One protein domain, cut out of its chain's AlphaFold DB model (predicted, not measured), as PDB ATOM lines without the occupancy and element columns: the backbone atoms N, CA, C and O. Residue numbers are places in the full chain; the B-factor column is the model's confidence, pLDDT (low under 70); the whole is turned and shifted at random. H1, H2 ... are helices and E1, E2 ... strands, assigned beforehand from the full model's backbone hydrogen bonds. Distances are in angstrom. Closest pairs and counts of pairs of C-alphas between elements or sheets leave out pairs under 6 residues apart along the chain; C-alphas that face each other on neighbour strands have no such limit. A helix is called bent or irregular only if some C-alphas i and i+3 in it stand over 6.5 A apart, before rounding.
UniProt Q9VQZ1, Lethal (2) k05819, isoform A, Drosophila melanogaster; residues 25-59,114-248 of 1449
ATOM      1  N   LYS A  25     180.362 219.561  83.057       92.54
ATOM      2  CA  LYS A  25     181.550 219.523  82.192       92.54
ATOM      3  C   LYS A  25     181.375 218.604  80.973       92.54
ATOM      4  O   LYS A  25     181.720 218.985  79.856       92.54
ATOM      5  N   VAL A  26     180.790 217.415  81.156       93.39
ATOM      6  CA  VAL A  26     180.506 216.475  80.052       93.39
ATOM      7  C   VAL A  26     179.388 216.997  79.150       93.39
ATOM      8  O   VAL A  26     179.484 216.873  77.930       93.39
ATOM      9  N   ALA A  27     178.349 217.608  79.723       93.75
ATOM     10  CA  ALA A  27     177.239 218.161  78.956       93.75
ATOM     11  C   ALA A  27     177.657 219.380  78.113       93.75
ATOM     12  O   ALA A  27     177.352 219.424  76.923       93.75
ATOM     13  N   LEU A  28     178.425 220.323  78.678       94.58
ATOM     14  CA  LEU A  28     178.981 221.459  77.930       94.58
ATOM     15  C   LEU A  28     179.915 220.998  76.806       94.58
ATOM     16  O   LEU A  28     179.856 221.554  75.709       94.58
ATOM     17  N   ARG A  29     180.718 219.945  77.028       95.26
ATOM     18  CA  ARG A  29     181.549 219.354  75.970       95.26
ATOM     19  C   ARG A  29     180.705 218.765  74.839       95.26
ATOM     20  O   ARG A  29     180.991 219.050  73.682       95.26
ATOM     21  N   ARG A  30     179.642 218.007  75.146       95.01
ATOM     22  CA  ARG A  30     178.704 217.504  74.120       95.01
ATOM     23  C   ARG A  30     178.041 218.646  73.354       95.01
ATOM     24  O   ARG A  30     177.997 218.595  72.130       95.01
ATOM     25  N   LEU A  31     177.586 219.691  74.048       94.28
ATOM     26  CA  LEU A  31     176.977 220.869  73.423       94.28
ATOM     27  C   LEU A  31     177.961 221.562  72.470       94.28
ATOM     28  O   LEU A  31     177.614 221.848  71.326       94.28
ATOM     29  N   HIS A  32     179.207 221.769  72.910       94.31
ATOM     30  CA  HIS A  32     180.292 222.286  72.079       94.31
ATOM     31  C   HIS A  32     180.536 221.397  70.851       94.31
ATOM     32  O   HIS A  32     180.517 221.898  69.732       94.31
ATOM     33  N   GLU A  33     180.768 220.093  71.040       93.80
ATOM     34  CA  GLU A  33     181.063 219.143  69.961       93.80
ATOM     35  C   GLU A  33     179.914 219.027  68.947       93.80
ATOM     36  O   GLU A  33     180.169 218.981  67.745       93.80
ATOM     37  N   GLU A  34     178.653 219.019  69.385       93.14
ATOM     38  CA  GLU A  34     177.500 218.905  68.486       93.14
ATOM     39  C   GLU A  34     177.178 220.217  67.750       93.14
ATOM     40  O   GLU A  34     176.887 220.174  66.550       93.14
ATOM     41  N   ILE A  35     177.298 221.379  68.408       91.72
ATOM     42  CA  ILE A  35     177.171 222.692  67.750       91.72
ATOM     43  C   ILE A  35     178.328 222.901  66.763       91.72
ATOM     44  O   ILE A  35     178.082 223.246  65.606       91.72
ATOM     45  N   GLU A  36     179.578 222.642  67.167       91.67
ATOM     46  CA  GLU A  36     180.747 222.713  66.280       91.67
ATOM     47  C   GLU A  36     180.570 221.783  65.076       91.67
ATOM     48  O   GLU A  36     180.733 222.213  63.932       91.67
ATOM     49  N   LYS A  37     180.146 220.535  65.306       89.58
ATOM     50  CA  LYS A  37     179.859 219.574  64.239       89.58
ATOM     51  C   LYS A  37     178.756 220.066  63.304       89.58
ATOM     52  O   LYS A  37     178.959 219.973  62.100       89.58
ATOM     53  N   ARG A  38     177.625 220.604  63.782       85.02
ATOM     54  CA  ARG A  38     176.563 221.146  62.900       85.02
ATOM     55  C   ARG A  38     177.051 222.343  62.082       85.02
ATOM     56  O   ARG A  38     176.864 222.351  60.865       85.02
ATOM     57  N   VAL A  39     177.716 223.313  62.718       79.93
ATOM     58  CA  VAL A  39     178.256 224.513  62.051       79.93
ATOM     59  C   VAL A  39     179.272 224.122  60.971       79.93
ATOM     60  O   VAL A  39     179.129 224.534  59.816       79.93
ATOM     61  N   GLN A  40     180.245 223.266  61.307       76.23
ATOM     62  CA  GLN A  40     181.253 222.792  60.358       76.23
ATOM     63  C   GLN A  40     180.652 221.930  59.235       76.23
ATOM     64  O   GLN A  40     180.967 222.133  58.060       76.23
ATOM     65  N   LEU A  41     179.839 220.927  59.586       68.31
ATOM     66  CA  LEU A  41     179.437 219.849  58.678       68.31
ATOM     67  C   LEU A  41     178.354 220.282  57.693       68.31
ATOM     68  O   LEU A  41     178.457 219.915  56.524       68.31
ATOM     69  N   GLU A  42     177.360 221.061  58.129       64.72
ATOM     70  CA  GLU A  42     176.338 221.582  57.217       64.72
ATOM     71  C   GLU A  42     176.858 222.782  56.426       64.72
ATOM     72  O   GLU A  42     176.963 222.712  55.205       64.72
ATOM     73  N   HIS A  43     177.204 223.884  57.094       70.14
ATOM     74  CA  HIS A  43     177.288 225.179  56.414       70.14
ATOM     75  C   HIS A  43     178.715 225.599  56.050       70.14
ATOM     76  O   HIS A  43     178.931 226.075  54.935       70.14
ATOM     77  N   GLU A  44     179.717 225.385  56.911       76.19
ATOM     78  CA  GLU A  44     181.097 225.760  56.560       76.19
ATOM     79  C   GLU A  44     181.689 224.868  55.466       76.19
ATOM     80  O   GLU A  44     182.401 225.373  54.599       76.19
ATOM     81  N   ARG A  45     181.366 223.567  55.438       76.72
ATOM     82  CA  ARG A  45     181.765 222.680  54.331       76.72
ATOM     83  C   ARG A  45     181.050 223.019  53.025       76.72
ATOM     84  O   ARG A  45     181.719 223.066  51.997       76.72
ATOM     85  N   GLN A  46     179.747 223.318  53.047       76.48
ATOM     86  CA  GLN A  46     179.021 223.752  51.844       76.48
ATOM     87  C   GLN A  46     179.553 225.089  51.310       76.48
ATOM     88  O   GLN A  46     179.904 225.185  50.134       76.48
ATOM     89  N   TYR A  47     179.702 226.104  52.168       76.96
ATOM     90  CA  TYR A  47     180.292 227.386  51.773       76.96
ATOM     91  C   TYR A  47     181.771 227.242  51.391       76.96
ATOM     92  O   TYR A  47     182.236 227.919  50.480       76.96
ATOM     93  N   GLY A  48     182.525 226.331  52.007       78.74
ATOM     94  CA  GLY A  48     183.881 225.976  51.587       78.74
ATOM     95  C   GLY A  48     183.909 225.437  50.155       78.74
ATOM     96  O   GLY A  48     184.628 225.984  49.317       78.74
ATOM     97  N   ALA A  49     183.064 224.443  49.869       82.61
ATOM     98  CA  ALA A  49     182.950 223.754  48.584       82.61
ATOM     99  C   ALA A  49     182.295 224.578  47.458       82.61
ATOM    100  O   ALA A  49     182.489 224.252  46.287       82.61
ATOM    101  N   GLU A  50     181.558 225.659  47.758       82.93
ATOM    102  CA  GLU A  50     181.111 226.608  46.727       82.93
ATOM    103  C   GLU A  50     182.299 227.065  45.865       82.93
ATOM    104  O   GLU A  50     183.293 227.592  46.376       82.93
ATOM    105  N   SER A  51     182.178 226.936  44.543       86.08
ATOM    106  CA  SER A  51     183.227 227.385  43.626       86.08
ATOM    107  C   SER A  51     183.511 228.890  43.790       86.08
ATOM    108  O   SER A  51     182.596 229.667  44.095       86.08
ATOM    109  N   PRO A  52     184.756 229.353  43.554       84.23
ATOM    110  CA  PRO A  52     185.082 230.779  43.621       84.23
ATOM    111  C   PRO A  52     184.216 231.607  42.658       84.23
ATOM    112  O   PRO A  52     183.846 232.732  42.982       84.23
ATOM    113  N   TYR A  53     183.797 231.021  41.531       85.16
ATOM    114  CA  TYR A  53     182.824 231.623  40.622       85.16
ATOM    115  C   TYR A  53     181.435 231.809  41.260       85.16
ATOM    116  O   TYR A  53     180.853 232.880  41.107       85.16
ATOM    117  N   ARG A  54     180.896 230.830  42.011       84.43
ATOM    118  CA  ARG A  54     179.594 230.984  42.699       84.43
ATOM    119  C   ARG A  54     179.663 232.079  43.771       84.43
ATOM    120  O   ARG A  54     178.762 232.912  43.835       84.43
ATOM    121  N   LYS A  55     180.769 232.148  44.524       83.71
ATOM    122  CA  LYS A  55     181.051 233.211  45.512       83.71
ATOM    123  C   LYS A  55     181.138 234.602  44.870       83.71
ATOM    124  O   LYS A  55     180.497 235.535  45.349       83.71
ATOM    125  N   LEU A  56     181.868 234.726  43.756       84.65
ATOM    126  CA  LEU A  56     181.978 235.959  42.969       84.65
ATOM    127  C   LEU A  56     180.617 236.385  42.394       84.65
ATOM    128  O   LEU A  56     180.194 237.522  42.569       84.65
ATOM    129  N   ARG A  57     179.886 235.453  41.766       85.06
ATOM    130  CA  ARG A  57     178.545 235.686  41.208       85.06
ATOM    131  C   ARG A  57     177.556 236.136  42.285       85.06
ATOM    132  O   ARG A  57     176.783 237.063  42.045       85.06
ATOM    133  N   ALA A  58     177.601 235.535  43.474       81.33
ATOM    134  CA  ALA A  58     176.740 235.904  44.597       81.33
ATOM    135  C   ALA A  58     176.921 237.366  45.041       81.33
ATOM    136  O   ALA A  58     175.928 238.005  45.381       81.33
ATOM    137  N   ALA A  59     178.145 237.907  44.973       81.28
ATOM    138  CA  ALA A  59     178.435 239.293  45.345       81.28
ATOM    139  C   ALA A  59     177.767 240.337  44.429       81.28
ATOM    140  O   ALA A  59     177.613 241.480  44.843       81.28
ATOM    141  N   ARG A 114     178.091 236.881  54.411       85.62
ATOM    142  CA  ARG A 114     177.794 235.437  54.349       85.62
ATOM    143  C   ARG A 114     178.345 234.673  55.557       85.62
ATOM    144  O   ARG A 114     177.739 233.697  55.972       85.62
ATOM    145  N   THR A 115     179.459 235.129  56.132       85.99
ATOM    146  CA  THR A 115     180.099 234.511  57.306       85.99
ATOM    147  C   THR A 115     179.772 235.192  58.639       85.99
ATOM    148  O   THR A 115     180.344 234.819  59.659       85.99
ATOM    149  N   GLU A 116     178.878 236.184  58.673       87.21
ATOM    150  CA  GLU A 116     178.574 236.965  59.883       87.21
ATOM    151  C   GLU A 116     177.971 236.083  60.988       87.21
ATOM    152  O   GLU A 116     178.526 235.999  62.086       87.21
ATOM    153  N   ILE A 117     176.915 235.327  60.666       84.96
ATOM    154  CA  ILE A 117     176.270 234.415  61.619       84.96
ATOM    155  C   ILE A 117     177.190 233.257  62.036       84.96
ATOM    156  O   ILE A 117     177.189 232.875  63.202       84.96
ATOM    157  N   PHE A 118     178.040 232.744  61.133       83.13
ATOM    158  CA  PHE A 118     179.007 231.685  61.462       83.13
ATOM    159  C   PHE A 118     180.055 232.180  62.463       83.13
ATOM    160  O   PHE A 118     180.436 231.448  63.372       83.13
ATOM    161  N   ARG A 119     180.501 233.437  62.342       84.28
ATOM    162  CA  ARG A 119     181.458 234.042  63.279       84.28
ATOM    163  C   ARG A 119     180.811 234.334  64.638       84.28
ATOM    164  O   ARG A 119     181.435 234.045  65.655       84.28
ATOM    165  N   LYS A 120     179.543 234.767  64.672       85.35
ATOM    166  CA  LYS A 120     178.756 234.899  65.917       85.35
ATOM    167  C   LYS A 120     178.508 233.538  66.595       85.35
ATOM    168  O   LYS A 120     178.693 233.411  67.802       85.35
ATOM    169  N   ALA A 121     178.196 232.492  65.826       88.04
ATOM    170  CA  ALA A 121     178.067 231.124  66.335       88.04
ATOM    171  C   ALA A 121     179.405 230.567  66.862       88.04
ATOM    172  O   ALA A 121     179.444 229.999  67.949       88.04
ATOM    173  N   ARG A 122     180.526 230.794  66.160       88.12
ATOM    174  CA  ARG A 122     181.875 230.445  66.647       88.12
ATOM    175  C   ARG A 122     182.249 231.171  67.940       88.12
ATOM    176  O   ARG A 122     182.888 230.557  68.788       88.12
ATOM    177  N   HIS A 123     181.829 232.426  68.121       86.71
ATOM    178  CA  HIS A 123     181.980 233.121  69.401       86.71
ATOM    179  C   HIS A 123     181.229 232.374  70.515       86.71
ATOM    180  O   HIS A 123     181.834 232.036  71.530       86.71
ATOM    181  N   ALA A 124     179.958 232.014  70.301       88.45
ATOM    182  CA  ALA A 124     179.185 231.221  71.263       88.45
ATOM    183  C   ALA A 124     179.838 229.860  71.585       88.45
ATOM    184  O   ALA A 124     179.968 229.514  72.757       88.45
ATOM    185  N   ILE A 125     180.343 229.133  70.578       91.37
ATOM    186  CA  ILE A 125     181.124 227.896  70.781       91.37
ATOM    187  C   ILE A 125     182.355 228.165  71.664       91.37
ATOM    188  O   ILE A 125     182.639 227.384  72.573       91.37
ATOM    189  N   SER A 126     183.081 229.266  71.439       90.28
ATOM    190  CA  SER A 126     184.277 229.597  72.226       90.28
ATOM    191  C   SER A 126     183.974 229.975  73.681       90.28
ATOM    192  O   SER A 126     184.746 229.607  74.564       90.28
ATOM    193  N   GLU A 127     182.831 230.610  73.952       90.33
ATOM    194  CA  GLU A 127     182.361 230.899  75.315       90.33
ATOM    195  C   GLU A 127     181.933 229.616  76.048       90.33
ATOM    196  O   GLU A 127     182.331 229.401  77.192       90.33
ATOM    197  N   ILE A 128     181.219 228.704  75.370       92.72
ATOM    198  CA  ILE A 128     180.884 227.369  75.906       92.72
ATOM    199  C   ILE A 128     182.163 226.580  76.221       92.72
ATOM    200  O   ILE A 128     182.259 225.959  77.280       92.72
ATOM    201  N   LYS A 129     183.175 226.639  75.343       93.60
ATOM    202  CA  LYS A 129     184.487 226.014  75.578       93.60
ATOM    203  C   LYS A 129     185.187 226.599  76.803       93.60
ATOM    204  O   LYS A 129     185.813 225.869  77.567       93.60
ATOM    205  N   LEU A 130     185.102 227.917  76.983       90.99
ATOM    206  CA  LEU A 130     185.723 228.599  78.112       90.99
ATOM    207  C   LEU A 130     185.040 228.212  79.432       90.99
ATOM    208  O   LEU A 130     185.746 227.942  80.405       90.99
ATOM    209  N   ALA A 131     183.707 228.087  79.427       91.17
ATOM    210  CA  ALA A 131     182.922 227.551  80.537       91.17
ATOM    211  C   ALA A 131     183.315 226.105  80.882       91.17
ATOM    212  O   ALA A 131     183.678 225.839  82.025       91.17
ATOM    213  N   GLU A 132     183.330 225.195  79.899       93.22
ATOM    214  CA  GLU A 132     183.717 223.782  80.069       93.22
ATOM    215  C   GLU A 132     185.118 223.615  80.683       93.22
ATOM    216  O   GLU A 132     185.373 222.678  81.440       93.22
ATOM    217  N   GLN A 133     186.041 224.522  80.360       90.71
ATOM    218  CA  GLN A 133     187.427 224.438  80.812       90.71
ATOM    219  C   GLN A 133     187.679 225.085  82.180       90.71
ATOM    220  O   GLN A 133     188.531 224.574  82.905       90.71
ATOM    221  N   HIS A 134     186.972 226.166  82.540       88.55
ATOM    222  CA  HIS A 134     187.362 227.013  83.682       88.55
ATOM    223  C   HIS A 134     186.248 227.393  84.665       88.55
ATOM    224  O   HIS A 134     186.595 227.828  85.754       88.55
ATOM    225  N   PHE A 135     184.963 227.269  84.309       86.91
ATOM    226  CA  PHE A 135     183.851 227.779  85.139       86.91
ATOM    227  C   PHE A 135     182.770 226.735  85.448       86.91
ATOM    228  O   PHE A 135     181.993 226.915  86.377       86.91
ATOM    229  N   SER A 136     182.728 225.620  84.707       83.42
ATOM    230  CA  SER A 136     181.763 224.527  84.909       83.42
ATOM    231  C   SER A 136     181.805 223.903  86.299       83.42
ATOM    232  O   SER A 136     180.830 223.287  86.717       83.42
ATOM    233  N   ASP A 137     182.949 224.017  86.969       82.23
ATOM    234  CA  ASP A 137     183.245 223.331  88.224       82.23
ATOM    235  C   ASP A 137     182.914 224.223  89.443       82.23
ATOM    236  O   ASP A 137     182.833 223.722  90.562       82.23
ATOM    237  N   ASP A 138     182.653 225.521  89.214       76.38
ATOM    238  CA  ASP A 138     182.189 226.487  90.222       76.38
ATOM    239  C   ASP A 138     180.651 226.519  90.347       76.38
ATOM    240  O   ASP A 138     180.116 227.053  91.320       76.38
ATOM    241  N   TRP A 139     179.918 225.992  89.357       85.73
ATOM    242  CA  TRP A 139     178.460 226.127  89.266       85.73
ATOM    243  C   TRP A 139     177.720 225.248  90.287       85.73
ATOM    244  O   TRP A 139     177.788 224.019  90.265       85.73
ATOM    245  N   GLN A 140     176.937 225.889  91.154       84.48
ATOM    246  CA  GLN A 140     176.098 225.260  92.174       84.48
ATOM    247  C   GLN A 140     174.600 225.448  91.879       84.48
ATOM    248  O   GLN A 140     174.203 226.158  90.959       84.48
ATOM    249  N   GLN A 141     173.731 224.825  92.685       83.12
ATOM    250  CA  GLN A 141     172.271 224.901  92.500       83.12
ATOM    251  C   GLN A 141     171.718 226.335  92.587       83.12
ATOM    252  O   GLN A 141     170.740 226.636  91.914       83.12
ATOM    253  N   SER A 142     172.364 227.220  93.353       82.45
ATOM    254  CA  SER A 142     172.043 228.653  93.450       82.45
ATOM    255  C   SER A 142     172.399 229.463  92.196       82.45
ATOM    256  O   SER A 142     172.026 230.627  92.094       82.45
ATOM    257  N   ASN A 143     173.103 228.867  91.227       86.04
ATOM    258  CA  ASN A 143     173.423 229.476  89.933       86.04
ATOM    259  C   ASN A 143     172.428 229.084  88.825       86.04
ATOM    260  O   ASN A 143     172.660 229.345  87.645       86.04
ATOM    261  N   TYR A 144     171.311 228.471  89.217       87.53
ATOM    262  CA  TYR A 144     170.144 228.207  88.385       87.53
ATOM    263  C   TYR A 144     168.907 228.820  89.060       87.53
ATOM    264  O   TYR A 144     168.886 228.947  90.287       87.53
ATOM    265  N   PRO A 145     167.845 229.167  88.311       84.68
ATOM    266  CA  PRO A 145     166.594 229.607  88.916       84.68
ATOM    267  C   PRO A 145     166.015 228.525  89.837       84.68
ATOM    268  O   PRO A 145     166.113 227.332  89.541       84.68
ATOM    269  N   HIS A 146     165.382 228.936  90.939       83.06
ATOM    270  CA  HIS A 146     164.816 228.022  91.938       83.06
ATOM    271  C   HIS A 146     163.910 226.936  91.311       83.06
ATOM    272  O   HIS A 146     163.206 227.195  90.334       83.06
ATOM    273  N   LEU A 147     163.891 225.710  91.852       80.83
ATOM    274  CA  LEU A 147     163.146 224.591  91.243       80.83
ATOM    275  C   LEU A 147     161.633 224.856  91.160       80.83
ATOM    276  O   LEU A 147     161.019 224.585  90.126       80.83
ATOM    277  N   SER A 148     161.063 225.447  92.212       73.48
ATOM    278  CA  SER A 148     159.649 225.849  92.305       73.48
ATOM    279  C   SER A 148     159.345 227.219  91.676       73.48
ATOM    280  O   SER A 148     158.292 227.786  91.944       73.48
ATOM    281  N   ASN A 149     160.265 227.793  90.888       73.45
ATOM    282  CA  ASN A 149     160.060 229.083  90.219       73.45
ATOM    283  C   ASN A 149     158.815 229.032  89.296       73.45
ATOM    284  O   ASN A 149     158.697 228.080  88.512       73.45
ATOM    285  N   PRO A 150     157.891 230.015  89.370       71.28
ATOM    286  CA  PRO A 150     156.719 230.086  88.500       71.28
ATOM    287  C   PRO A 150     157.072 229.970  87.013       71.28
ATOM    288  O   PRO A 150     157.838 230.761  86.462       71.28
ATOM    289  N   MET A 151     156.461 229.010  86.317       67.95
ATOM    290  CA  MET A 151     156.704 228.845  84.882       67.95
ATOM    291  C   MET A 151     156.213 230.088  84.117       67.95
ATOM    292  O   MET A 151     155.074 230.535  84.269       67.95
ATOM    293  N   SER A 152     157.064 230.633  83.249       76.14
ATOM    294  CA  SER A 152     156.756 231.793  82.405       76.14
ATOM    295  C   SER A 152     156.733 231.383  80.926       76.14
ATOM    296  O   SER A 152     157.580 230.589  80.506       76.14
ATOM    297  N   PRO A 153     155.819 231.903  80.079       74.56
ATOM    298  CA  PRO A 153     155.902 231.660  78.639       74.56
ATOM    299  C   PRO A 153     157.225 232.204  78.083       74.56
ATOM    300  O   PRO A 153     157.864 231.539  77.269       74.56
ATOM    301  N   CYS A 154     157.685 233.328  78.639       82.62
ATOM    302  CA  CYS A 154     158.894 234.061  78.279       82.62
ATOM    303  C   CYS A 154     160.196 233.355  78.710       82.62
ATOM    304  O   CYS A 154     161.267 233.760  78.276       82.62
ATOM    305  N   VAL A 155     160.147 232.310  79.548       84.28
ATOM    306  CA  VAL A 155     161.343 231.607  80.056       84.28
ATOM    307  C   VAL A 155     161.199 230.102  79.829       84.28
ATOM    308  O   VAL A 155     160.211 229.496  80.242       84.28
ATOM    309  N   SER A 156     162.160 229.472  79.158       87.21
ATOM    310  CA  SER A 156     162.162 228.031  78.877       87.21
ATOM    311  C   SER A 156     163.211 227.316  79.728       87.21
ATOM    312  O   SER A 156     164.355 227.144  79.309       87.21
ATOM    313  N   LEU A 157     162.798 226.901  80.929       87.60
ATOM    314  CA  LEU A 157     163.563 226.035  81.832       87.60
ATOM    315  C   LEU A 157     163.024 224.599  81.789       87.60
ATOM    316  O   LEU A 157     161.838 224.384  81.535       87.60
ATOM    317  N   GLN A 158     163.890 223.632  82.083       89.48
ATOM    318  CA  GLN A 158     163.552 222.221  82.222       89.48
ATOM    319  C   GLN A 158     164.298 221.616  83.418       89.48
ATOM    320  O   GLN A 158     165.526 221.689  83.514       89.48
ATOM    321  N   TRP A 159     163.557 220.964  84.318       90.88
ATOM    322  CA  TRP A 159     164.131 220.178  85.412       90.88
ATOM    323  C   TRP A 159     165.025 219.073  84.842       90.88
ATOM    324  O   TRP A 159     164.553 218.219  84.088       90.88
ATOM    325  N   THR A 160     166.309 219.112  85.185       92.91
ATOM    326  CA  THR A 160     167.347 218.242  84.616       92.91
ATOM    327  C   THR A 160     168.281 217.773  85.724       92.91
ATOM    328  O   THR A 160     168.656 218.567  86.587       92.91
ATOM    329  N   TYR A 161     168.671 216.498  85.707       93.34
ATOM    330  CA  TYR A 161     169.728 215.990  86.577       93.34
ATOM    331  C   TYR A 161     171.097 216.409  86.028       93.34
ATOM    332  O   TYR A 161     171.498 215.983  84.941       93.34
ATOM    333  N   ARG A 162     171.816 217.231  86.793       90.42
ATOM    334  CA  ARG A 162     173.156 217.730  86.487       90.42
ATOM    335  C   ARG A 162     174.046 217.556  87.716       90.42
ATOM    336  O   ARG A 162     173.640 217.903  88.822       90.42
ATOM    337  N   ASP A 163     175.219 216.950  87.540       89.43
ATOM    338  CA  ASP A 163     176.185 216.696  88.628       89.43
ATOM    339  C   ASP A 163     175.562 215.954  89.838       89.43
ATOM    340  O   ASP A 163     175.878 216.210  91.000       89.43
ATOM    341  N   GLY A 164     174.633 215.029  89.561       86.59
ATOM    342  CA  GLY A 164     173.904 214.241  90.564       86.59
ATOM    343  C   GLY A 164     172.734 214.958  91.252       86.59
ATOM    344  O   GLY A 164     172.056 214.345  92.075       86.59
ATOM    345  N   LYS A 165     172.465 216.227  90.922       90.28
ATOM    346  CA  LYS A 165     171.436 217.080  91.542       90.28
ATOM    347  C   LYS A 165     170.390 217.522  90.516       90.28
ATOM    348  O   LYS A 165     170.693 217.641  89.336       90.28
ATOM    349  N   ILE A 166     169.159 217.796  90.949       90.59
ATOM    350  CA  ILE A 166     168.145 218.402  90.069       90.59
ATOM    351  C   ILE A 166     168.370 219.919  90.035       90.59
ATOM    352  O   ILE A 166     168.495 220.557  91.085       90.59
ATOM    353  N   VAL A 167     168.412 220.488  88.829       91.76
ATOM    354  CA  VAL A 167     168.505 221.934  88.566       91.76
ATOM    355  C   VAL A 167     167.496 222.371  87.504       91.76
ATOM    356  O   VAL A 167     167.055 221.574  86.671       91.76
ATOM    357  N   ASN A 168     167.131 223.654  87.526       89.03
ATOM    358  CA  ASN A 168     166.209 224.265  86.569       89.03
ATOM    359  C   ASN A 168     167.010 224.777  85.353       89.03
ATOM    360  O   ASN A 168     167.368 225.949  85.256       89.03
ATOM    361  N   LEU A 169     167.391 223.856  84.463       92.14
ATOM    362  CA  LEU A 169     168.335 224.117  83.374       92.14
ATOM    363  C   LEU A 169     167.657 224.878  82.214       92.14
ATOM    364  O   LEU A 169     166.577 224.466  81.783       92.14
ATOM    365  N   PRO A 170     168.264 225.941  81.650       92.78
ATOM    366  CA  PRO A 170     167.742 226.586  80.446       92.78
ATOM    367  C   PRO A 170     167.732 225.638  79.237       92.78
ATOM    368  O   PRO A 170     168.715 224.943  78.979       92.78
ATOM    369  N   TRP A 171     166.649 225.650  78.454       92.59
ATOM    370  CA  TRP A 171     166.418 224.726  77.330       92.59
ATOM    371  C   TRP A 171     167.563 224.690  76.304       92.59
ATOM    372  O   TRP A 171     167.884 223.627  75.779       92.59
ATOM    373  N   ALA A 172     168.233 225.822  76.064       92.28
ATOM    374  CA  ALA A 172     169.356 225.913  75.125       92.28
ATOM    375  C   ALA A 172     170.623 225.143  75.570       92.28
ATOM    376  O   ALA A 172     171.539 224.975  74.770       92.28
ATOM    377  N   LEU A 173     170.682 224.678  76.827       94.72
ATOM    378  CA  LEU A 173     171.786 223.888  77.391       94.72
ATOM    379  C   LEU A 173     171.446 222.398  77.603       94.72
ATOM    380  O   LEU A 173     172.270 221.661  78.159       94.72
ATOM    381  N   LEU A 174     170.253 221.958  77.187       94.89
ATOM    382  CA  LEU A 174     169.879 220.543  77.129       94.89
ATOM    383  C   LEU A 174     170.662 219.840  76.017       94.89
ATOM    384  O   LEU A 174     170.713 220.342  74.894       94.89
ATOM    385  N   VAL A 175     171.220 218.663  76.305       95.63
ATOM    386  CA  VAL A 175     171.956 217.839  75.336       95.63
ATOM    387  C   VAL A 175     171.451 216.404  75.266       95.63
ATOM    388  O   VAL A 175     170.841 215.870  76.193       95.63
ATOM    389  N   ARG A 176     171.793 215.733  74.165       94.55
ATOM    390  CA  ARG A 176     171.644 214.288  74.014       94.55
ATOM    391  C   ARG A 176     172.254 213.532  75.202       94.55
ATOM    392  O   ARG A 176     173.443 213.665  75.513       94.55
ATOM    393  N   GLY A 177     171.446 212.675  75.817       92.66
ATOM    394  CA  GLY A 177     171.785 211.882  76.996       92.66
ATOM    395  C   GLY A 177     171.580 212.589  78.338       92.66
ATOM    396  O   GLY A 177     172.006 212.036  79.349       92.66
ATOM    397  N   ASP A 178     170.974 213.781  78.374       94.53
ATOM    398  CA  ASP A 178     170.504 214.382  79.627       94.53
ATOM    399  C   ASP A 178     169.281 213.647  80.178       94.53
ATOM    400  O   ASP A 178     168.377 213.268  79.431       94.53
ATOM    401  N   TYR A 179     169.235 213.498  81.505       94.88
ATOM    402  CA  TYR A 179     168.076 212.968  82.223       94.88
ATOM    403  C   TYR A 179     167.204 214.137  82.690       94.88
ATOM    404  O   TYR A 179     167.556 214.856  83.629       94.88
ATOM    405  N   ILE A 180     166.069 214.329  82.023       93.15
ATOM    406  CA  ILE A 180     165.079 215.372  82.309       93.15
ATOM    407  C   ILE A 180     163.908 214.815  83.124       93.15
ATOM    408  O   ILE A 180     163.580 213.634  83.029       93.15
ATOM    409  N   VAL A 181     163.257 215.674  83.909       90.41
ATOM    410  CA  VAL A 181     162.044 215.333  84.665       90.41
ATOM    411  C   VAL A 181     160.803 215.874  83.950       90.41
ATOM    412  O   VAL A 181     160.529 217.078  83.965       90.41
ATOM    413  N   LEU A 182     160.045 214.980  83.318       87.43
ATOM    414  CA  LEU A 182     158.760 215.261  82.685       87.43
ATOM    415  C   LEU A 182     157.651 215.183  83.744       87.43
ATOM    416  O   LEU A 182     157.206 214.106  84.139       87.43
ATOM    417  N   ARG A 183     157.225 216.353  84.235       83.88
ATOM    418  CA  ARG A 183     156.104 216.481  85.181       83.88
ATOM    419  C   ARG A 183     154.758 216.373  84.445       83.88
ATOM    420  O   ARG A 183     154.704 216.682  83.252       83.88
ATOM    421  N   PRO A 184     153.655 216.007  85.115       78.45
ATOM    422  CA  PRO A 184     152.342 215.944  84.475       78.45
ATOM    423  C   PRO A 184     151.945 217.279  83.810       78.45
ATOM    424  O   PRO A 184     152.160 218.363  84.359       78.45
ATOM    425  N   GLY A 185     151.414 217.204  82.586       70.72
ATOM    426  CA  GLY A 185     151.038 218.354  81.757       70.72
ATOM    427  C   GLY A 185     152.215 219.066  81.075       70.72
ATOM    428  O   GLY A 185     151.997 220.045  80.360       70.72
ATOM    429  N   HIS A 186     153.463 218.627  81.276       77.29
ATOM    430  CA  HIS A 186     154.603 219.157  80.526       77.29
ATOM    431  C   HIS A 186     154.645 218.619  79.088       77.29
ATOM    432  O   HIS A 186     154.205 217.507  78.791       77.29
ATOM    433  N   ILE A 187     155.239 219.435  78.217       76.17
ATOM    434  CA  ILE A 187     155.612 219.092  76.843       76.17
ATOM    435  C   ILE A 187     157.043 218.534  76.853       76.17
ATOM    436  O   ILE A 187     157.900 219.064  77.566       76.17
ATOM    437  N   SER A 188     157.321 217.506  76.056       85.44
ATOM    438  CA  SER A 188     158.677 217.002  75.821       85.44
ATOM    439  C   SER A 188     159.537 218.054  75.084       85.44
ATOM    440  O   SER A 188     159.179 218.498  73.990       85.44
ATOM    441  N   PRO A 189     160.700 218.474  75.627       86.20
ATOM    442  CA  PRO A 189     161.527 219.533  75.027       86.20
ATOM    443  C   PRO A 189     162.269 219.096  73.750       86.20
ATOM    444  O   PRO A 189     162.954 219.914  73.139       86.20
ATOM    445  N   GLY A 190     162.163 217.812  73.402       87.11
ATOM    446  CA  GLY A 190     162.765 217.094  72.283       87.11
ATOM    447  C   GLY A 190     162.415 215.598  72.403       87.11
ATOM    448  O   GLY A 190     161.795 215.203  73.398       87.11
ATOM    449  N   PRO A 191     162.796 214.745  71.436       92.14
ATOM    450  CA  PRO A 191     162.551 213.306  71.506       92.14
ATOM    451  C   PRO A 191     163.287 212.684  72.701       92.14
ATOM    452  O   PRO A 191     164.482 212.924  72.892       92.14
ATOM    453  N   CYS A 192     162.590 211.893  73.514       92.70
ATOM    454  CA  CYS A 192     163.150 211.290  74.726       92.70
ATOM    455  C   CYS A 192     162.452 209.972  75.093       92.70
ATOM    456  O   CYS A 192     161.298 209.759  74.729       92.70
ATOM    457  N   HIS A 193     163.138 209.090  75.823       93.46
ATOM    458  CA  HIS A 193     162.556 207.846  76.342       93.46
ATOM    459  C   HIS A 193     162.513 207.844  77.873       93.46
ATOM    460  O   HIS A 193     163.456 208.288  78.524       93.46
ATOM    461  N   GLU A 194     161.431 207.342  78.461       92.09
ATOM    462  CA  GLU A 194     161.296 207.144  79.908       92.09
ATOM    463  C   GLU A 194     162.209 206.005  80.395       92.09
ATOM    464  O   GLU A 194     162.198 204.917  79.819       92.09
ATOM    465  N   LEU A 195     162.987 206.223  81.461       87.78
ATOM    466  CA  LEU A 195     163.996 205.259  81.929       87.78
ATOM    467  C   LEU A 195     163.412 203.950  82.491       87.78
ATOM    468  O   LEU A 195     164.085 202.922  82.448       87.78
ATOM    469  N   GLU A 196     162.196 203.978  83.040       84.02
ATOM    470  CA  GLU A 196     161.601 202.822  83.731       84.02
ATOM    471  C   GLU A 196     160.770 201.943  82.782       84.02
ATOM    472  O   GLU A 196     160.823 200.716  82.860       84.02
ATOM    473  N   THR A 197     160.057 202.553  81.833       82.75
ATOM    474  CA  THR A 197     159.175 201.859  80.876       82.75
ATOM    475  C   THR A 197     159.773 201.712  79.468       82.75
ATOM    476  O   THR A 197     159.230 200.964  78.657       82.75
ATOM    477  N   ASN A 198     160.862 202.428  79.148       81.09
ATOM    478  CA  ASN A 198     161.381 202.644  77.784       81.09
ATOM    479  C   ASN A 198     160.346 203.226  76.797       81.09
ATOM    480  O   ASN A 198     160.427 203.028  75.583       81.09
ATOM    481  N   LYS A 199     159.359 203.969  77.310       83.63
ATOM    482  CA  LYS A 199     158.319 204.635  76.522       83.63
ATOM    483  C   LYS A 199     158.875 205.892  75.848       83.63
ATOM    484  O   LYS A 199     159.321 206.817  76.522       83.63
ATOM    485  N   PHE A 200     158.853 205.912  74.517       88.52
ATOM    486  CA  PHE A 200     159.349 207.026  73.703       88.52
ATOM    487  C   PHE A 200     158.293 208.117  73.525       88.52
ATOM    488  O   PHE A 200     157.226 207.848  72.981       88.52
ATOM    489  N   PHE A 201     158.644 209.342  73.901       86.23
ATOM    490  CA  PHE A 201     157.937 210.569  73.551       86.23
ATOM    491  C   PHE A 201     158.638 211.215  72.349       86.23
ATOM    492  O   PHE A 201     159.862 211.397  72.357       86.23
ATOM    493  N   ALA A 202     157.883 211.595  71.320       85.26
ATOM    494  CA  ALA A 202     158.387 212.469  70.262       85.26
ATOM    495  C   ALA A 202     158.553 213.909  70.786       85.26
ATOM    496  O   ALA A 202     158.138 214.229  71.899       85.26
ATOM    497  N   ALA A 203     159.178 214.794  70.002       76.69
ATOM    498  CA  ALA A 203     159.215 216.222  70.324       76.69
ATOM    499  C   ALA A 203     157.798 216.826  70.306       76.69
ATOM    500  O   ALA A 203     156.961 216.403  69.510       76.69
ATOM    501  N   ASN A 204     157.550 217.826  71.154       74.45
ATOM    502  CA  ASN A 204     156.271 218.540  71.275       74.45
ATOM    503  C   ASN A 204     155.055 217.681  71.717       74.45
ATOM    504  O   ASN A 204     153.938 218.195  71.768       74.45
ATOM    505  N   GLU A 205     155.248 216.416  72.112       79.94
ATOM    506  CA  GLU A 205     154.205 215.588  72.740       79.94
ATOM    507  C   GLU A 205     153.981 215.971  74.213       79.94
ATOM    508  O   GLU A 205     154.891 216.426  74.910       79.94
ATOM    509  N   ILE A 206     152.755 215.774  74.705       76.53
ATOM    510  CA  ILE A 206     152.359 216.123  76.079       76.53
ATOM    511  C   ILE A 206     152.253 214.861  76.937       76.53
ATOM    512  O   ILE A 206     151.571 213.898  76.568       76.53
ATOM    513  N   TYR A 207     152.856 214.885  78.128       82.05
ATOM    514  CA  TYR A 207     152.592 213.878  79.153       82.05
ATOM    515  C   TYR A 207     151.271 214.194  79.879       82.05
ATOM    516  O   TYR A 207     151.195 215.134  80.671       82.05
ATOM    517  N   GLY A 208     150.221 213.421  79.585       75.95
ATOM    518  CA  GLY A 208     148.858 213.637  80.091       75.95
ATOM    519  C   GLY A 208     148.272 212.446  80.853       75.95
ATOM    520  O   GLY A 208     148.769 211.320  80.761       75.95
ATOM    521  N   ALA A 209     147.185 212.699  81.587       71.35
ATOM    522  CA  ALA A 209     146.390 211.664  82.242       71.35
ATOM    523  C   ALA A 209     145.731 210.747  81.199       71.35
ATOM    524  O   ALA A 209     145.245 211.236  80.182       71.35
ATOM    525  N   ALA A 210     145.682 209.433  81.439       69.49
ATOM    526  CA  ALA A 210     144.901 208.533  80.587       69.49
ATOM    527  C   ALA A 210     143.407 208.906  80.651       69.49
ATOM    528  O   ALA A 210     142.925 209.151  81.758       69.49
ATOM    529  N   PRO A 211     142.646 208.899  79.539       63.65
ATOM    530  CA  PRO A 211     141.199 209.076  79.601       63.65
ATOM    531  C   PRO A 211     140.593 207.990  80.497       63.65
ATOM    532  O   PRO A 211     140.843 206.798  80.308       63.65
ATOM    533  N   HIS A 212     139.863 208.413  81.526       62.54
ATOM    534  CA  HIS A 212     139.183 207.525  82.466       62.54
ATOM    535  C   HIS A 212     137.745 207.236  81.998       62.54
ATOM    536  O   HIS A 212     137.270 207.823  81.026       62.54
ATOM    537  N   GLY A 213     137.089 206.271  82.648       61.48
ATOM    538  CA  GLY A 213     135.678 205.955  82.406       61.48
ATOM    539  C   GLY A 213     134.724 206.990  83.013       61.48
ATOM    540  O   GLY A 213     135.129 208.110  83.318       61.48
ATOM    541  N   ASP A 214     133.467 206.590  83.204       61.89
ATOM    542  CA  ASP A 214     132.401 207.456  83.719       61.89
ATOM    543  C   ASP A 214     132.790 208.180  85.031       61.89
ATOM    544  O   ASP A 214     133.468 207.590  85.884       61.89
ATOM    545  N   PRO A 215     132.371 209.450  85.216       68.33
ATOM    546  CA  PRO A 215     132.779 210.267  86.357       68.33
ATOM    547  C   PRO A 215     132.307 209.672  87.697       68.33
ATOM    548  O   PRO A 215     131.237 209.060  87.771       68.33
ATOM    549  N   PRO A 216     133.075 209.857  88.786       75.36
ATOM    550  CA  PRO A 216     132.810 209.175  90.046       75.36
ATOM    551  C   PRO A 216     131.532 209.677  90.736       75.36
ATOM    552  O   PRO A 216     131.231 210.869  90.769       75.36
ATOM    553  N   VAL A 217     130.791 208.740  91.339       74.11
ATOM    554  CA  VAL A 217     129.506 208.973  92.044       74.11
ATOM    555  C   VAL A 217     129.700 209.221  93.557       74.11
ATOM    556  O   VAL A 217     128.789 209.638  94.274       74.11
ATOM    557  N   LYS A 218     130.915 208.980  94.054       77.51
ATOM    558  CA  LYS A 218     131.389 209.227  95.423       77.51
ATOM    559  C   LYS A 218     132.771 209.891  95.363       77.51
ATOM    560  O   LYS A 218     133.405 209.789  94.316       77.51
ATOM    561  N   PRO A 219     133.273 210.507  96.448       82.38
ATOM    562  CA  PRO A 219     134.688 210.860  96.542       82.38
ATOM    563  C   PRO A 219     135.583 209.624  96.333       82.38
ATOM    564  O   PRO A 219     135.286 208.548  96.856       82.38
ATOM    565  N   VAL A 220     136.661 209.761  95.557       86.93
ATOM    566  CA  VAL A 220     137.620 208.679  95.266       86.93
ATOM    567  C   VAL A 220     139.044 209.187  95.453       86.93
ATOM    568  O   VAL A 220     139.426 210.206  94.886       86.93
ATOM    569  N   ALA A 221     139.861 208.451  96.206       86.15
ATOM    570  CA  ALA A 221     141.288 208.734  96.298       86.15
ATOM    571  C   ALA A 221     142.023 208.237  95.036       86.15
ATOM    572  O   ALA A 221     141.896 207.074  94.643       86.15
ATOM    573  N   ARG A 222     142.798 209.117  94.399       85.85
ATOM    574  CA  ARG A 222     143.577 208.858  93.180       85.85
ATOM    575  C   ARG A 222     145.070 209.063  93.441       85.85
ATOM    576  O   ARG A 222     145.424 210.032  94.106       85.85
ATOM    577  N   PRO A 223     145.964 208.214  92.908       85.07
ATOM    578  CA  PRO A 223     147.392 208.490  92.974       85.07
ATOM    579  C   PRO A 223     147.758 209.713  92.114       85.07
ATOM    580  O   PRO A 223     147.184 209.893  91.034       85.07
ATOM    581  N   PRO A 224     148.730 210.539  92.545       82.76
ATOM    582  CA  PRO A 224     149.310 211.570  91.702       82.76
ATOM    583  C   PRO A 224     149.922 210.929  90.454       82.76
ATOM    584  O   PRO A 224     150.428 209.806  90.484       82.76
ATOM    585  N   LEU A 225     149.932 211.675  89.351       83.31
ATOM    586  CA  LEU A 225     150.689 211.255  88.175       83.31
ATOM    587  C   LEU A 225     152.190 211.404  88.495       83.31
ATOM    588  O   LEU A 225     152.591 212.481  88.949       83.31
ATOM    589  N   PRO A 226     153.010 210.354  88.317       84.73
ATOM    590  CA  PRO A 226     154.416 210.385  88.699       84.73
ATOM    591  C   PRO A 226     155.221 211.363  87.836       84.73
ATOM    592  O   PRO A 226     154.925 211.593  86.666       84.73
ATOM    593  N   ASN A 227     156.288 211.915  88.409       85.72
ATOM    594  CA  ASN A 227     157.274 212.681  87.654       85.72
ATOM    595  C   ASN A 227     158.181 211.708  86.886       85.72
ATOM    596  O   ASN A 227     158.984 211.007  87.499       85.72
ATOM    597  N   LEU A 228     158.069 211.670  85.558       89.41
ATOM    598  CA  LEU A 228     158.829 210.736  84.727       89.41
ATOM    599  C   LEU A 228     160.276 211.208  84.579       89.41
ATOM    600  O   LEU A 228     160.514 212.381  84.286       89.41
ATOM    601  N   VAL A 229     161.248 210.306  84.721       91.97
ATOM    602  CA  VAL A 229     162.645 210.601  84.371       91.97
ATOM    603  C   VAL A 229     162.917 210.060  82.972       91.97
ATOM    604  O   VAL A 229     162.937 208.847  82.763       91.97
ATOM    605  N   CYS A 230     163.131 210.963  82.017       92.42
ATOM    606  CA  CYS A 230     163.338 210.629  80.611       92.42
ATOM    607  C   CYS A 230     164.746 211.013  80.146       92.42
ATOM    608  O   CYS A 230     165.267 212.062  80.519       92.42
ATOM    609  N   CYS A 231     165.356 210.190  79.296       94.37
ATOM    610  CA  CYS A 231     166.631 210.472  78.644       94.37
ATOM    611  C   CYS A 231     166.401 211.122  77.270       94.37
ATOM    612  O   CYS A 231     165.677 210.572  76.439       94.37
ATOM    613  N   LEU A 232     167.027 212.275  77.012       93.74
ATOM    614  CA  LEU A 232     166.968 212.966  75.714       93.74
ATOM    615  C   LEU A 232     167.757 212.225  74.623       93.74
ATOM    616  O   LEU A 232     168.944 211.942  74.789       93.74
ATOM    617  N   GLU A 233     167.129 211.975  73.473       92.74
ATOM    618  CA  GLU A 233     167.764 211.318  72.318       92.74
ATOM    619  C   GLU A 233     168.467 212.289  71.363       92.74
ATOM    620  O   GLU A 233     169.358 211.878  70.617       92.74
ATOM    621  N   SER A 234     168.118 213.575  71.395       92.32
ATOM    622  CA  SER A 234     168.792 214.631  70.636       92.32
ATOM    623  C   SER A 234     168.934 215.918  71.454       92.32
ATOM    624  O   SER A 234     168.244 216.131  72.449       92.32
ATOM    625  N   THR A 235     169.862 216.774  71.028       94.34
ATOM    626  CA  THR A 235     170.089 218.123  71.565       94.34
ATOM    627  C   THR A 235     169.125 219.095  70.866       94.34
ATOM    628  O   THR A 235     169.352 219.413  69.695       94.34
ATOM    629  N   PRO A 236     168.050 219.577  71.523       90.89
ATOM    630  CA  PRO A 236     166.933 220.232  70.830       90.89
ATOM    631  C   PRO A 236     167.276 221.635  70.299       90.89
ATOM    632  O   PRO A 236     166.708 222.093  69.312       90.89
ATOM    633  N   TYR A 237     168.279 222.301  70.882       92.47
ATOM    634  CA  TYR A 237     168.783 223.583  70.380       92.47
ATOM    635  C   TYR A 237     169.328 223.510  68.936       92.47
ATOM    636  O   TYR A 237     169.327 224.513  68.217       92.47
ATOM    637  N   LEU A 238     169.782 222.332  68.480       91.77
ATOM    638  CA  LEU A 238     170.380 222.181  67.149       91.77
ATOM    639  C   LEU A 238     169.391 222.459  66.013       91.77
ATOM    640  O   LEU A 238     169.829 222.862  64.935       91.77
ATOM    641  N   ASP A 239     168.090 222.282  66.235       88.99
ATOM    642  CA  ASP A 239     167.073 222.515  65.211       88.99
ATOM    643  C   ASP A 239     166.847 224.026  65.021       88.99
ATOM    644  O   ASP A 239     167.015 224.530  63.906       88.99
ATOM    645  N   ASN A 240     166.668 224.785  66.112       89.57
ATOM    646  CA  ASN A 240     166.661 226.258  66.093       89.57
ATOM    647  C   ASN A 240     167.943 226.835  65.462       89.57
ATOM    648  O   ASN A 240     167.883 227.754  64.639       89.57
ATOM    649  N   LEU A 241     169.113 226.286  65.811       91.27
ATOM    650  CA  LEU A 241     170.388 226.673  65.200       91.27
ATOM    651  C   LEU A 241     170.382 226.407  63.688       91.27
ATOM    652  O   LEU A 241     170.797 227.260  62.906       91.27
ATOM    653  N   THR A 242     169.886 225.245  63.263       89.87
ATOM    654  CA  THR A 242     169.814 224.850  61.851       89.87
ATOM    655  C   THR A 242     168.916 225.793  61.045       89.87
ATOM    656  O   THR A 242     169.302 226.210  59.949       89.87
ATOM    657  N   VAL A 243     167.760 226.190  61.588       87.87
ATOM    658  CA  VAL A 243     166.872 227.177  60.951       87.87
ATOM    659  C   VAL A 243     167.523 228.566  60.916       87.87
ATOM    660  O   VAL A 243     167.526 229.217  59.867       87.87
ATOM    661  N   CYS A 244     168.175 228.989  62.005       89.52
ATOM    662  CA  CYS A 244     168.907 230.257  62.079       89.52
ATOM    663  C   CYS A 244     170.014 230.362  61.018       89.52
ATOM    664  O   CYS A 244     170.067 231.342  60.267       89.52
ATOM    665  N   LEU A 245     170.859 229.334  60.886       87.18
ATOM    666  CA  LEU A 245     171.928 229.305  59.884       87.18
ATOM    667  C   LEU A 245     171.368 229.378  58.452       87.18
ATOM    668  O   LEU A 245     171.875 230.164  57.651       87.18
ATOM    669  N   LYS A 246     170.285 228.645  58.152       85.13
ATOM    670  CA  LYS A 246     169.651 228.604  56.818       85.13
ATOM    671  C   LYS A 246     168.906 229.893  56.445       85.13
ATOM    672  O   LYS A 246     168.939 230.300  55.282       85.13
ATOM    673  N   ASN A 247     168.235 230.545  57.399       86.21
ATOM    674  CA  ASN A 247     167.346 231.683  57.124       86.21
ATOM    675  C   ASN A 247     167.960 233.068  57.410       86.21
ATOM    676  O   ASN A 247     167.476 234.053  56.858       86.21
ATOM    677  N   SER A 248     169.056 233.176  58.172       82.57
ATOM    678  CA  SER A 248     169.709 234.459  58.528       82.57
ATOM    679  C   SER A 248     170.025 235.413  57.356       82.57
ATOM    680  O   SER A 248     170.068 236.630  57.542       82.57
TER     681      SER A 248
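Overview. This is residues 25 to 59 and 114 to 248 of the 1449 residues of the protein "Lethal (2) k05819, isoform A" of Drosophila melanogaster (UniProt Q9VQZ1). An elongated model with a helical part at one end, a small strongly twisted sheet next to it, and a long thin loop reaching away from the sheet on the far side. H1 and H3 run side by side in opposite ways, H4 lies alongside part of H1, and H2 sits at the helical tip; residues 211 to 223 stick out at the other tip. The printed part has 170 residues, with four named helices and six named strands in the order H1 H2 H3 E1 E2 E3 E4 E5 E6 H4. The sheet has the order E2 E1 E3 E6 E4, all antiparallel, and the class is mixed, helices and strands. The whole is loose, with a radius of gyration of the C-alphas of 20.6 A and spans of 78 by 40 by 30 A.

Along the chain. H1, residues 25 to 49, begins with C-alpha 25 at (181.550, 219.523, 82.192) and is 33.9 A long. It has a kink of 29 degrees near residue 40; it is neither bent nor irregular, but only just: C-alphas 41 and 44 are 6.5 A apart. H2 holds residues 52 to 59, and H3, residues 116 to 134, is 27.3 A long. The strands are E1, residues 157 to 162, 13.5 A; E2, residues 165 to 170, 15.1 A; E3, residues 179 to 182; E4, residues 192 to 194; E5, residues 220 to 222; and E6, residues 228 to 232, 12.3 A. H4, residues 237 to 247, is 15.6 A long and ends with C-alpha 247 at (167.346, 231.683, 57.124).

Arrangement. H1 and H3 touch at a shallow tilt of 24 degrees, opposite ways; their closest C-alphas, of Lys 25 and Glu 132, are 5.2 A apart. H1 touches H4 with residues 34 to 43 alone, the same way at 22 degrees, a shallow tilt, with the C-alphas of Ile 35 and Leu 238 closest at 6.8 A. H2 touches no helix. Every O i to N i+4 pair is within hydrogen-bond range in H2, H3 and H4; in H1, 18 of 21 are. No helix is on the sheet. E1 and E2 form a hairpin, with N 160 and O 167 3.0 A apart. Within hydrogen-bond range are also N 161 and O 179 across the neighbour strands E1 and E3, at 2.9 A, N 180 and O 230 across E3 and E6, at 2.8 A, and N 231 and O 193 across E6 and E4, at 2.8 A. E5 pairs with no named strand.

Size, cuts and confidence. The C-alphas farthest apart, of Tyr 53 and Lys 218, are 78.4 A apart. Residues 60 to 113 are not printed; C-alphas 59 and 114 are 9.8 A apart across the cut. The links H3 to E1 and E4 to E5 are long. The mean pLDDT of the printed part is 85.2, and residues 41 to 42, 151 and 210 to 215 are under 70.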